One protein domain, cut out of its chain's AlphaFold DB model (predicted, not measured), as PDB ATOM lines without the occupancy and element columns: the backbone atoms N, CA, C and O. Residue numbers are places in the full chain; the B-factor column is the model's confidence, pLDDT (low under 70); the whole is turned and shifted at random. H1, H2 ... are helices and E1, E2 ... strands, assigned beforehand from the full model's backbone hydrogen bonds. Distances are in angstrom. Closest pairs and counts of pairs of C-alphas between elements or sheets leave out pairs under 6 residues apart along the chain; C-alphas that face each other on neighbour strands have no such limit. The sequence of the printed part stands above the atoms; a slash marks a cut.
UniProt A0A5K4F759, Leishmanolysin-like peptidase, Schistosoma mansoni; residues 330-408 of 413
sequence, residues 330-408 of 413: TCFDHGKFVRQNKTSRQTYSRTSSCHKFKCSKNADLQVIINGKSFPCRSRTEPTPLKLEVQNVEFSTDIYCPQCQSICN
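This is residues 330 to 408 of the 413 residues of the protein "Leishmanolysin-like peptidase" of Schistosoma mansoni (UniProt A0A5K4F759). One strongly twisted sheet of eight strands is folded into two wings: the meander E4, E5 and E6, each strand the antiparallel neighbour of the one before, makes one wing, and E7, E8, E2 and E3 make the other. E1 joins them by pairing with E4 and E8, and E6 and E7 leave the fold unclosed, near each other but not paired. The E2 and E3 hairpin makes one end of the long axis, and the small helix H1 sits at the other. The printed part has 79 residues and is mostly strand, with eight named strands and one named helix; along the chain E1 comes first and H1 last, and the neighbour strands of the branched sheet are antiparallel. It is compact, with a radius of gyration of the C-alphas of 13.0 A, and spans 43 by 22 by 19 A, only just a rod.

Start at E1, residues 330 to 334: on one side of it look for E4, residues 352 to 360, antiparallel, with N 332 and O 353 2.9 A apart. On the other side of E1 is E8, residues 392 to 399, also antiparallel, with N 399 and O 333 2.8 A apart. Next comes E2, residues 338 to 340, whose N 338 is 2.8 A from O 395 of E8. It forms a hairpin with E3, residues 345 to 347, where N 339 and O 346 are 2.8 A apart. E4 bends by 63 degrees at residue 355; past the bend it forms a hairpin with E5, residues 364 to 369, with N 366 and O 358 2.8 A apart. E5 forms a hairpin with E6, residues 372 to 375, with N 374 and O 367 2.8 A apart. E7, residues 383 to 389, forms a hairpin with E8, at 157 degrees between directions, with N 385 and O 396 2.8 A apart. The closest C-alphas of E6 and E7 are Phe 374 and Leu 385, 7.8 A apart. H1, residues 403 to 407, is on the sheet at a height of 7.2 A, over none of its strands but only just, with 2 of its 5 C-alphas falling on E4 and 2 on E5. Its closest C-alphas to E5 are Cys 403 and Leu 365, 5.3 A apart. In H1 every O i to N i+4 pair is within hydrogen-bond range.

Find C-alpha 330 at (48.840, -37.060, 1.460), where E1 begins. E4 runs 23.2 A to C-alpha 360 at (63.172, -40.545, 7.058). E5 covers 16.4 A, E7 19.1 A and E8 22.5 A. H1, 5.8 A long, ends at C-alpha 407, (58.657, -34.333, 2.392).

The C-alphas farthest apart are those of Thr 343 and Asn 408, 44.1 A. The printed part has no cut; its links are tight except the short one from E6 to E7. Mean pLDDT of the printed part is 91.2, and no printed residue is under 70.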
ATOM      1  N   THR A 330      48.665 -37.480   2.856       95.73
ATOM      2  CA  THR A 330      48.840 -37.060   1.460       95.73
ATOM      3  C   THR A 330      48.119 -38.027   0.527       95.73
ATOM      4  O   THR A 330      47.706 -39.108   0.940       95.73
ATOM      5  N   CYS A 331      47.969 -37.635  -0.734       96.37
ATOM      6  CA  CYS A 331      47.394 -38.491  -1.760       96.37
ATOM      7  C   CYS A 331      48.426 -39.511  -2.270       96.37
ATOM      8  O   CYS A 331      49.580 -39.151  -2.521       96.37
ATOM      9  N   PHE A 332      47.991 -40.758  -2.463       95.96
ATOM     10  CA  PHE A 332      48.728 -41.809  -3.164       95.96
ATOM     11  C   PHE A 332      47.911 -42.344  -4.338       95.96
ATOM     12  O   PHE A 332      46.751 -42.715  -4.166       95.96
ATOM     13  N   ASP A 333      48.535 -42.415  -5.514       95.04
ATOM     14  CA  ASP A 333      47.960 -43.095  -6.671       95.04
ATOM     15  C   ASP A 333      48.119 -44.609  -6.498       95.04
ATOM     16  O   ASP A 333      49.125 -45.097  -5.977       95.04
ATOM     17  N   HIS A 334      47.135 -45.374  -6.952       94.76
ATOM     18  CA  HIS A 334      47.125 -46.822  -6.839       94.76
ATOM     19  C   HIS A 334      46.326 -47.494  -7.967       94.76
ATOM     20  O   HIS A 334      45.493 -46.885  -8.641       94.76
ATOM     21  N   GLY A 335      46.578 -48.787  -8.176       92.83
ATOM     22  CA  GLY A 335      45.736 -49.663  -8.987       92.83
ATOM     23  C   GLY A 335      44.335 -49.824  -8.387       92.83
ATOM     24  O   GLY A 335      43.959 -49.150  -7.435       92.83
ATOM     25  N   LYS A 336      43.514 -50.730  -8.911       91.64
ATOM     26  CA  LYS A 336      42.179 -50.929  -8.326       91.64
ATOM     27  C   LYS A 336      42.296 -51.520  -6.922       91.64
ATOM     28  O   LYS A 336      42.911 -52.569  -6.745       91.64
ATOM     29  N   PHE A 337      41.647 -50.886  -5.950       91.38
ATOM     30  CA  PHE A 337      41.561 -51.420  -4.595       91.38
ATOM     31  C   PHE A 337      40.624 -52.633  -4.591       91.38
ATOM     32  O   PHE A 337      39.478 -52.544  -5.042       91.38
ATOM     33  N   VAL A 338      41.095 -53.778  -4.107       94.06
ATOM     34  CA  VAL A 338      40.322 -55.020  -4.031       94.06
ATOM     35  C   VAL A 338      40.088 -55.363  -2.572       94.06
ATOM     36  O   VAL A 338      41.035 -55.546  -1.814       94.06
ATOM     37  N   ARG A 339      38.815 -55.502  -2.208       92.68
ATOM     38  CA  ARG A 339      38.354 -55.983  -0.908       92.68
ATOM     39  C   ARG A 339      37.835 -57.402  -1.059       92.68
ATOM     40  O   ARG A 339      36.918 -57.647  -1.841       92.68
ATOM     41  N   GLN A 340      38.387 -58.329  -0.294       92.35
ATOM     42  CA  GLN A 340      38.033 -59.736  -0.344       92.35
ATOM     43  C   GLN A 340      37.734 -60.259   1.059       92.35
ATOM     44  O   GLN A 340      38.538 -60.142   1.978       92.35
ATOM     45  N   ASN A 341      36.556 -60.848   1.222       88.69
ATOM     46  CA  ASN A 341      36.220 -61.663   2.383       88.69
ATOM     47  C   ASN A 341      36.002 -63.119   1.917       88.69
ATOM     48  O   ASN A 341      36.270 -63.463   0.765       88.69
ATOM     49  N   LYS A 342      35.519 -63.994   2.806       86.62
ATOM     50  CA  LYS A 342      35.296 -65.414   2.474       86.62
ATOM     51  C   LYS A 342      34.223 -65.656   1.401       86.62
ATOM     52  O   LYS A 342      34.253 -66.704   0.768       86.62
ATOM     53  N   THR A 343      33.269 -64.743   1.223       89.13
ATOM     54  CA  THR A 343      32.073 -64.931   0.383       89.13
ATOM     55  C   THR A 343      31.957 -63.942  -0.775       89.13
ATOM     56  O   THR A 343      31.192 -64.184  -1.705       89.13
ATOM     57  N   SER A 344      32.699 -62.838  -0.757       90.41
ATOM     58  CA  SER A 344      32.620 -61.777  -1.750       90.41
ATOM     59  C   SER A 344      33.977 -61.140  -2.030       90.41
ATOM     60  O   SER A 344      34.855 -61.020  -1.171       90.41
ATOM     61  N   ARG A 345      34.126 -60.708  -3.283       93.25
ATOM     62  CA  ARG A 345      35.251 -59.920  -3.777       93.25
ATOM     63  C   ARG A 345      34.687 -58.670  -4.436       93.25
ATOM     64  O   ARG A 345      33.959 -58.765  -5.419       93.25
ATOM     65  N   GLN A 346      35.020 -57.511  -3.892       92.16
ATOM     66  CA  GLN A 346      34.618 -56.207  -4.401       92.16
ATOM     67  C   GLN A 346      35.851 -55.475  -4.922       92.16
ATOM     68  O   GLN A 346      36.921 -55.536  -4.322       92.16
ATOM     69  N   THR A 347      35.708 -54.802  -6.059       92.60
ATOM     70  CA  THR A 347      36.763 -53.970  -6.643       92.60
ATOM     71  C   THR A 347      36.263 -52.541  -6.720       92.60
ATOM     72  O   THR A 347      35.157 -52.303  -7.204       92.60
ATOM     73  N   TYR A 348      37.073 -51.605  -6.248       90.03
ATOM     74  CA  TYR A 348      36.762 -50.185  -6.248       90.03
ATOM     75  C   TYR A 348      37.397 -49.494  -7.456       90.03
ATOM     76  O   TYR A 348      38.478 -49.874  -7.912       90.03
ATOM     77  N   SER A 349      36.687 -48.511  -8.010       87.31
ATOM     78  CA  SER A 349      37.058 -47.849  -9.263       87.31
ATOM     79  C   SER A 349      38.068 -46.722  -9.088       87.31
ATOM     80  O   SER A 349      38.794 -46.438 -10.037       87.31
ATOM     81  N   ARG A 350      38.124 -46.085  -7.911       89.28
ATOM     82  CA  ARG A 350      39.039 -44.969  -7.669       89.28
ATOM     83  C   ARG A 350      40.489 -45.443  -7.677       89.28
ATOM     84  O   ARG A 350      40.798 -46.521  -7.172       89.28
ATOM     85  N   THR A 351      41.352 -44.604  -8.232       92.24
ATOM     86  CA  THR A 351      42.783 -44.853  -8.457       92.24
ATOM     87  C   THR A 351      43.685 -43.986  -7.584       92.24
ATOM     88  O   THR A 351      44.891 -43.957  -7.798       92.24
ATOM     89  N   SER A 352      43.118 -43.283  -6.603       95.17
ATOM     90  CA  SER A 352      43.863 -42.461  -5.651       95.17
ATOM     91  C   SER A 352      43.158 -42.426  -4.293       95.17
ATOM     92  O   SER A 352      41.928 -42.509  -4.223       95.17
ATOM     93  N   SER A 353      43.910 -42.269  -3.209       94.77
ATOM     94  CA  SER A 353      43.375 -42.191  -1.843       94.77
ATOM     95  C   SER A 353      44.305 -41.421  -0.907       94.77
ATOM     96  O   SER A 353      45.513 -41.334  -1.134       94.77
ATOM     97  N   CYS A 354      43.739 -40.854   0.156       95.72
ATOM     98  CA  CYS A 354      44.480 -40.152   1.194       95.72
ATOM     99  C   CYS A 354      44.996 -41.122   2.260       95.72
ATOM    100  O   CYS A 354      44.213 -41.835   2.881       95.72
ATOM    101  N   HIS A 355      46.302 -41.115   2.520       95.71
ATOM    102  CA  HIS A 355      46.914 -41.928   3.569       95.71
ATOM    103  C   HIS A 355      47.976 -41.152   4.328       95.71
ATOM    104  O   HIS A 355      48.640 -40.265   3.777       95.71
ATOM    105  N   LYS A 356      48.183 -41.545   5.585       95.90
ATOM    106  CA  LYS A 356      49.291 -41.043   6.389       95.90
ATOM    107  C   LYS A 356      50.622 -41.435   5.776       95.90
ATOM    108  O   LYS A 356      50.759 -42.490   5.155       95.90
ATOM    109  N   PHE A 357      51.628 -40.601   5.982       95.25
ATOM    110  CA  PHE A 357      52.976 -40.880   5.510       95.25
ATOM    111  C   PHE A 357      54.024 -40.573   6.572       95.25
ATOM    112  O   PHE A 357      53.830 -39.775   7.487       95.25
ATOM    113  N   LYS A 358      55.182 -41.213   6.432       94.65
ATOM    114  CA  LYS A 358      56.373 -40.901   7.216       94.65
ATOM    115  C   LYS A 358      57.579 -40.878   6.300       94.65
ATOM    116  O   LYS A 358      57.765 -41.784   5.497       94.65
ATOM    117  N   CYS A 359      58.421 -39.870   6.470       92.51
ATOM    118  CA  CYS A 359      59.690 -39.774   5.770       92.51
ATOM    119  C   CYS A 359      60.847 -39.890   6.752       92.51
ATOM    120  O   CYS A 359      60.777 -39.417   7.889       92.51
ATOM    121  N   SER A 360      61.915 -40.549   6.323       87.17
ATOM    122  CA  SER A 360      63.172 -40.545   7.058       87.17
ATOM    123  C   SER A 360      64.344 -40.739   6.110       87.17
ATOM    124  O   SER A 360      64.239 -41.446   5.109       87.17
ATOM    125  N   LYS A 361      65.505 -40.209   6.495       84.30
ATOM    126  CA  LYS A 361      66.755 -40.385   5.743       84.30
ATOM    127  C   LYS A 361      67.171 -41.854   5.576       84.30
ATOM    128  O   LYS A 361      67.909 -42.160   4.650       84.30
ATOM    129  N   ASN A 362      66.692 -42.750   6.444       81.59
ATOM    130  CA  ASN A 362      67.087 -44.164   6.455       81.59
ATOM    131  C   ASN A 362      66.099 -45.079   5.718       81.59
ATOM    132  O   ASN A 362      66.499 -46.112   5.189       81.59
ATOM    133  N   ALA A 363      64.810 -44.736   5.725       78.29
ATOM    134  CA  ALA A 363      63.748 -45.598   5.208       78.29
ATOM    135  C   ALA A 363      62.983 -44.994   4.024       78.29
ATOM    136  O   ALA A 363      62.047 -45.630   3.548       78.29
ATOM    137  N   ASP A 364      63.409 -43.823   3.539       88.37
ATOM    138  CA  ASP A 364      62.729 -43.085   2.473       88.37
ATOM    139  C   ASP A 364      61.281 -42.734   2.881       88.37
ATOM    140  O   ASP A 364      60.994 -42.567   4.077       88.37
ATOM    141  N   LEU A 365      60.381 -42.599   1.908       93.48
ATOM    142  CA  LEU A 365      58.941 -42.486   2.108       93.48
ATOM    143  C   LEU A 365      58.322 -43.830   2.543       93.48
ATOM    144  O   LEU A 365      58.570 -44.890   1.967       93.48
ATOM    145  N   GLN A 366      57.459 -43.770   3.553       94.38
ATOM    146  CA  GLN A 366      56.592 -44.856   3.995       94.38
ATOM    147  C   GLN A 366      55.140 -44.392   3.961       94.38
ATOM    148  O   GLN A 366      54.830 -43.309   4.461       94.38
ATOM    149  N   VAL A 367      54.259 -45.230   3.424       95.11
ATOM    150  CA  VAL A 367      52.806 -45.044   3.503       95.11
ATOM    151  C   VAL A 367      52.277 -45.798   4.718       95.11
ATOM    152  O   VAL A 367      52.753 -46.888   5.040       95.11
ATOM    153  N   ILE A 368      51.334 -45.206   5.438       95.20
ATOM    154  CA  ILE A 368      50.708 -45.792   6.618       95.20
ATOM    155  C   ILE A 368      49.234 -45.997   6.289       95.20
ATOM    156  O   ILE A 368      48.526 -45.034   6.024       95.20
ATOM    157  N   ILE A 369      48.788 -47.254   6.304       93.44
ATOM    158  CA  ILE A 369      47.401 -47.633   6.017       93.44
ATOM    159  C   ILE A 369      46.882 -48.451   7.189       93.44
ATOM    160  O   ILE A 369      47.465 -49.482   7.542       93.44
ATOM    161  N   ASN A 370      45.795 -47.982   7.806       90.67
ATOM    162  CA  ASN A 370      45.194 -48.615   8.981       90.67
ATOM    163  C   ASN A 370      46.242 -48.912  10.083       90.67
ATOM    164  O   ASN A 370      46.342 -50.025  10.605       90.67
ATOM    165  N   GLY A 371      47.105 -47.927  10.362       90.82
ATOM    166  CA  GLY A 371      48.175 -48.000  11.365       90.82
ATOM    167  C   GLY A 371      49.389 -48.867  10.999       90.82
ATOM    168  O   GLY A 371      50.371 -48.871  11.740       90.82
ATOM    169  N   LYS A 372      49.368 -49.583   9.867       93.79
ATOM    170  CA  LYS A 372      50.502 -50.389   9.387       93.79
ATOM    171  C   LYS A 372      51.338 -49.583   8.404       93.79
ATOM    172  O   LYS A 372      50.797 -48.970   7.491       93.79
ATOM    173  N   SER A 373      52.655 -49.600   8.586       93.84
ATOM    174  CA  SER A 373      53.588 -48.873   7.727       93.84
ATOM    175  C   SER A 373      54.167 -49.776   6.641       93.84
ATOM    176  O   SER A 373      54.583 -50.900   6.921       93.84
ATOM    177  N   PHE A 374      54.208 -49.268   5.411       93.27
ATOM    178  CA  PHE A 374      54.712 -49.956   4.231       93.27
ATOM    179  C   PHE A 374      55.772 -49.086   3.539       93.27
ATOM    180  O   PHE A 374      55.535 -47.892   3.326       93.27
ATOM    181  N   PRO A 375      56.939 -49.645   3.166       91.88
ATOM    182  CA  PRO A 375      57.928 -48.925   2.370       91.88
ATOM    183  C   PRO A 375      57.331 -48.475   1.035       91.88
ATOM    184  O   PRO A 375      56.749 -49.290   0.323       91.88
ATOM    185  N   CYS A 376      57.515 -47.205   0.675       91.96
ATOM    186  CA  CYS A 376      56.986 -46.637  -0.558       91.96
ATOM    187  C   CYS A 376      58.098 -45.926  -1.330       91.96
ATOM    188  O   CYS A 376      58.266 -44.713  -1.256       91.96
ATOM    189  N   ARG A 377      58.902 -46.707  -2.058       87.75
ATOM    190  CA  ARG A 377      60.040 -46.185  -2.826       87.75
ATOM    191  C   ARG A 377      59.618 -45.898  -4.253       87.75
ATOM    192  O   ARG A 377      59.031 -46.768  -4.893       87.75
ATOM    193  N   SER A 378      59.963 -44.719  -4.760       84.02
ATOM    194  CA  SER A 378      59.642 -44.362  -6.140       84.02
ATOM    195  C   SER A 378      60.370 -45.285  -7.117       84.02
ATOM    196  O   SER A 378      61.595 -45.417  -7.090       84.02
ATOM    197  N   ARG A 379      59.587 -45.982  -7.941       80.27
ATOM    198  CA  ARG A 379      60.029 -46.978  -8.918       80.27
ATOM    199  C   ARG A 379      59.149 -46.877 -10.156       80.27
ATOM    200  O   ARG A 379      58.063 -46.307 -10.109       80.27
ATOM    201  N   THR A 380      59.620 -47.450 -11.258       80.35
ATOM    202  CA  THR A 380      58.820 -47.600 -12.481       80.35
ATOM    203  C   THR A 380      57.632 -48.537 -12.280       80.35
ATOM    204  O   THR A 380      56.590 -48.337 -12.893       80.35
ATOM    205  N   GLU A 381      57.785 -49.547 -11.423       85.23
ATOM    206  CA  GLU A 381      56.735 -50.507 -11.088       85.23
ATOM    207  C   GLU A 381      56.048 -50.130  -9.770       85.23
ATOM    208  O   GLU A 381      56.726 -49.677  -8.836       85.23
ATOM    209  N   PRO A 382      54.721 -50.320  -9.662       90.91
ATOM    210  CA  PRO A 382      54.010 -50.076  -8.420       90.91
ATOM    211  C   PRO A 382      54.388 -51.110  -7.352       90.91
ATOM    212  O   PRO A 382      54.819 -52.226  -7.643       90.91
ATOM    213  N   THR A 383      54.228 -50.731  -6.087       90.14
ATOM    214  CA  THR A 383      54.502 -51.607  -4.946       90.14
ATOM    215  C   THR A 383      53.228 -52.363  -4.566       90.14
ATOM    216  O   THR A 383      52.258 -51.713  -4.164       90.14
ATOM    217  N   PRO A 384      53.207 -53.707  -4.650       93.00
ATOM    218  CA  PRO A 384      52.052 -54.483  -4.230       93.00
ATOM    219  C   PRO A 384      51.878 -54.363  -2.720       93.00
ATOM    220  O   PRO A 384      52.807 -54.591  -1.939       93.00
ATOM    221  N   LEU A 385      50.666 -54.024  -2.307       93.88
ATOM    222  CA  LEU A 385      50.285 -53.845  -0.920       93.88
ATOM    223  C   LEU A 385      49.119 -54.772  -0.599       93.88
ATOM    224  O   LEU A 385      48.105 -54.795  -1.295       93.88
ATOM    225  N   LYS A 386      49.276 -55.543   0.477       94.49
ATOM    226  CA  LYS A 386      48.233 -56.396   1.044       94.49
ATOM    227  C   LYS A 386      48.136 -56.168   2.539       94.49
ATOM    228  O   LYS A 386      49.153 -56.133   3.232       94.49
ATOM    229  N   LEU A 387      46.915 -56.057   3.040       93.64
ATOM    230  CA  LEU A 387      46.644 -55.993   4.466       93.64
ATOM    231  C   LEU A 387      45.329 -56.667   4.812       93.64
ATOM    232  O   LEU A 387      44.372 -56.627   4.051       93.64
ATOM    233  N   GLU A 388      45.277 -57.226   6.011       92.58
ATOM    234  CA  GLU A 388      44.041 -57.714   6.604       92.58
ATOM    235  C   GLU A 388      43.559 -56.732   7.676       92.58
ATOM    236  O   GLU A 388      44.340 -56.315   8.547       92.58
ATOM    237  N   VAL A 389      42.280 -56.357   7.585       89.90
ATOM    238  CA  VAL A 389      41.565 -55.474   8.516       89.90
ATOM    239  C   VAL A 389      40.211 -56.105   8.816       89.90
ATOM    240  O   VAL A 389      39.436 -56.356   7.902       89.90
ATOM    241  N   GLN A 390      39.916 -56.377  10.092       86.13
ATOM    242  CA  GLN A 390      38.632 -56.959  10.521       86.13
ATOM    243  C   GLN A 390      38.235 -58.239   9.742       86.13
ATOM    244  O   GLN A 390      37.082 -58.395   9.343       86.13
ATOM    245  N   ASN A 391      39.183 -59.163   9.526       87.68
ATOM    246  CA  ASN A 391      39.007 -60.402   8.740       87.68
ATOM    247  C   ASN A 391      38.641 -60.179   7.257       87.68
ATOM    248  O   ASN A 391      38.016 -61.033   6.619       87.68
ATOM    249  N   VAL A 392      38.992 -59.014   6.716       90.36
ATOM    250  CA  VAL A 392      38.832 -58.661   5.307       90.36
ATOM    251  C   VAL A 392      40.210 -58.358   4.730       90.36
ATOM    252  O   VAL A 392      40.942 -57.525   5.267       90.36
ATOM    253  N   GLU A 393      40.563 -59.034   3.638       93.97
ATOM    254  CA  GLU A 393      41.785 -58.760   2.887       93.97
ATOM    255  C   GLU A 393      41.557 -57.557   1.968       93.97
ATOM    256  O   GLU A 393      40.588 -57.498   1.209       93.97
ATOM    257  N   PHE A 394      42.479 -56.608   2.025       94.70
ATOM    258  CA  PHE A 394      42.591 -55.493   1.108       94.70
ATOM    259  C   PHE A 394      43.883 -55.630   0.317       94.70
ATOM    260  O   PHE A 394      44.938 -55.933   0.881       94.70
ATOM    261  N   SER A 395      43.803 -55.409  -0.991       95.03
ATOM    262  CA  SER A 395      44.966 -55.432  -1.870       95.03
ATOM    263  C   SER A 395      44.903 -54.338  -2.927       95.03
ATOM    264  O   SER A 395      43.829 -54.017  -3.436       95.03
ATOM    265  N   THR A 396      46.056 -53.750  -3.232       95.12
ATOM    266  CA  THR A 396      46.235 -52.781  -4.318       95.12
ATOM    267  C   THR A 396      47.712 -52.692  -4.697       95.12
ATOM    268  O   THR A 396      48.574 -53.171  -3.962       95.12
ATOM    269  N   ASP A 397      48.001 -52.033  -5.809       94.34
ATOM    270  CA  ASP A 397      49.355 -51.715  -6.250       94.34
ATOM    271  C   ASP A 397      49.561 -50.202  -6.122       94.34
ATOM    272  O   ASP A 397      48.933 -49.435  -6.847       94.34
ATOM    273  N   ILE A 398      50.396 -49.752  -5.182       95.03
ATOM    274  CA  ILE A 398      50.607 -48.320  -4.912       95.03
ATOM    275  C   ILE A 398      51.717 -47.759  -5.800       95.03
ATOM    276  O   ILE A 398      52.825 -48.296  -5.851       95.03
ATOM    277  N   TYR A 399      51.446 -46.627  -6.444       94.62
ATOM    278  CA  TYR A 399      52.433 -45.839  -7.170       94.62
ATOM    279  C   TYR A 399      53.081 -44.835  -6.221       94.62
ATOM    280  O   TYR A 399      52.474 -43.855  -5.793       94.62
ATOM    281  N   CYS A 400      54.340 -45.093  -5.878       93.28
ATOM    282  CA  CYS A 400      55.061 -44.294  -4.899       93.28
ATOM    283  C   CYS A 400      55.663 -43.026  -5.524       93.28
ATOM    284  O   CYS A 400      56.526 -43.128  -6.408       93.28
ATOM    285  N   PRO A 401      55.258 -41.830  -5.062       91.91
ATOM    286  CA  PRO A 401      55.866 -40.588  -5.514       91.91
ATOM    287  C   PRO A 401      57.300 -40.454  -4.987       91.91
ATOM    288  O   PRO A 401      57.740 -41.172  -4.087       91.91
ATOM    289  N   GLN A 402      58.042 -39.513  -5.567       90.19
ATOM    290  CA  GLN A 402      59.366 -39.138  -5.072       90.19
ATOM    291  C   GLN A 402      59.240 -38.586  -3.650       90.19
ATOM    292  O   GLN A 402      58.387 -37.741  -3.392       90.19
ATOM    293  N   CYS A 403      60.101 -39.006  -2.724       91.82
ATOM    294  CA  CYS A 403      60.010 -38.550  -1.335       91.82
ATOM    295  C   CYS A 403      60.059 -37.019  -1.231       91.82
ATOM    296  O   CYS A 403      59.289 -36.422  -0.478       91.82
ATOM    297  N   GLN A 404      60.903 -36.369  -2.035       89.06
ATOM    298  CA  GLN A 404      61.074 -34.919  -2.029       89.06
ATOM    299  C   GLN A 404      59.787 -34.175  -2.414       89.06
ATOM    300  O   GLN A 404      59.600 -33.050  -1.960       89.06
ATOM    301  N   SER A 405      58.875 -34.780  -3.190       87.99
ATOM    302  CA  SER A 405      57.616 -34.114  -3.562       87.99
ATOM    303  C   SER A 405      56.635 -33.995  -2.390       87.99
ATOM    304  O   SER A 405      55.829 -33.059  -2.359       87.99
ATOM    305  N   ILE A 406      56.730 -34.904  -1.410       89.60
ATOM    306  CA  ILE A 406      55.900 -34.913  -0.198       89.60
ATOM    307  C   ILE A 406      56.631 -34.264   0.983       89.60
ATOM    308  O   ILE A 406      56.022 -33.519   1.751       89.60
ATOM    309  N   CYS A 407      57.920 -34.562   1.149       88.72
ATOM    310  CA  CYS A 407      58.657 -34.333   2.392       88.72
ATOM    311  C   CYS A 407      59.745 -33.262   2.312       88.72
ATOM    312  O   CYS A 407      60.399 -33.018   3.329       88.72
ATOM    313  N   ASN A 408      59.925 -32.624   1.149       80.66
ATOM    314  CA  ASN A 408      60.905 -31.571   0.879       80.66
ATOM    315  C   ASN A 408      62.353 -31.975   1.252       80.66
ATOM    316  O   ASN A 408      63.100 -32.422   0.386       80.66
TER     317      ASN A 408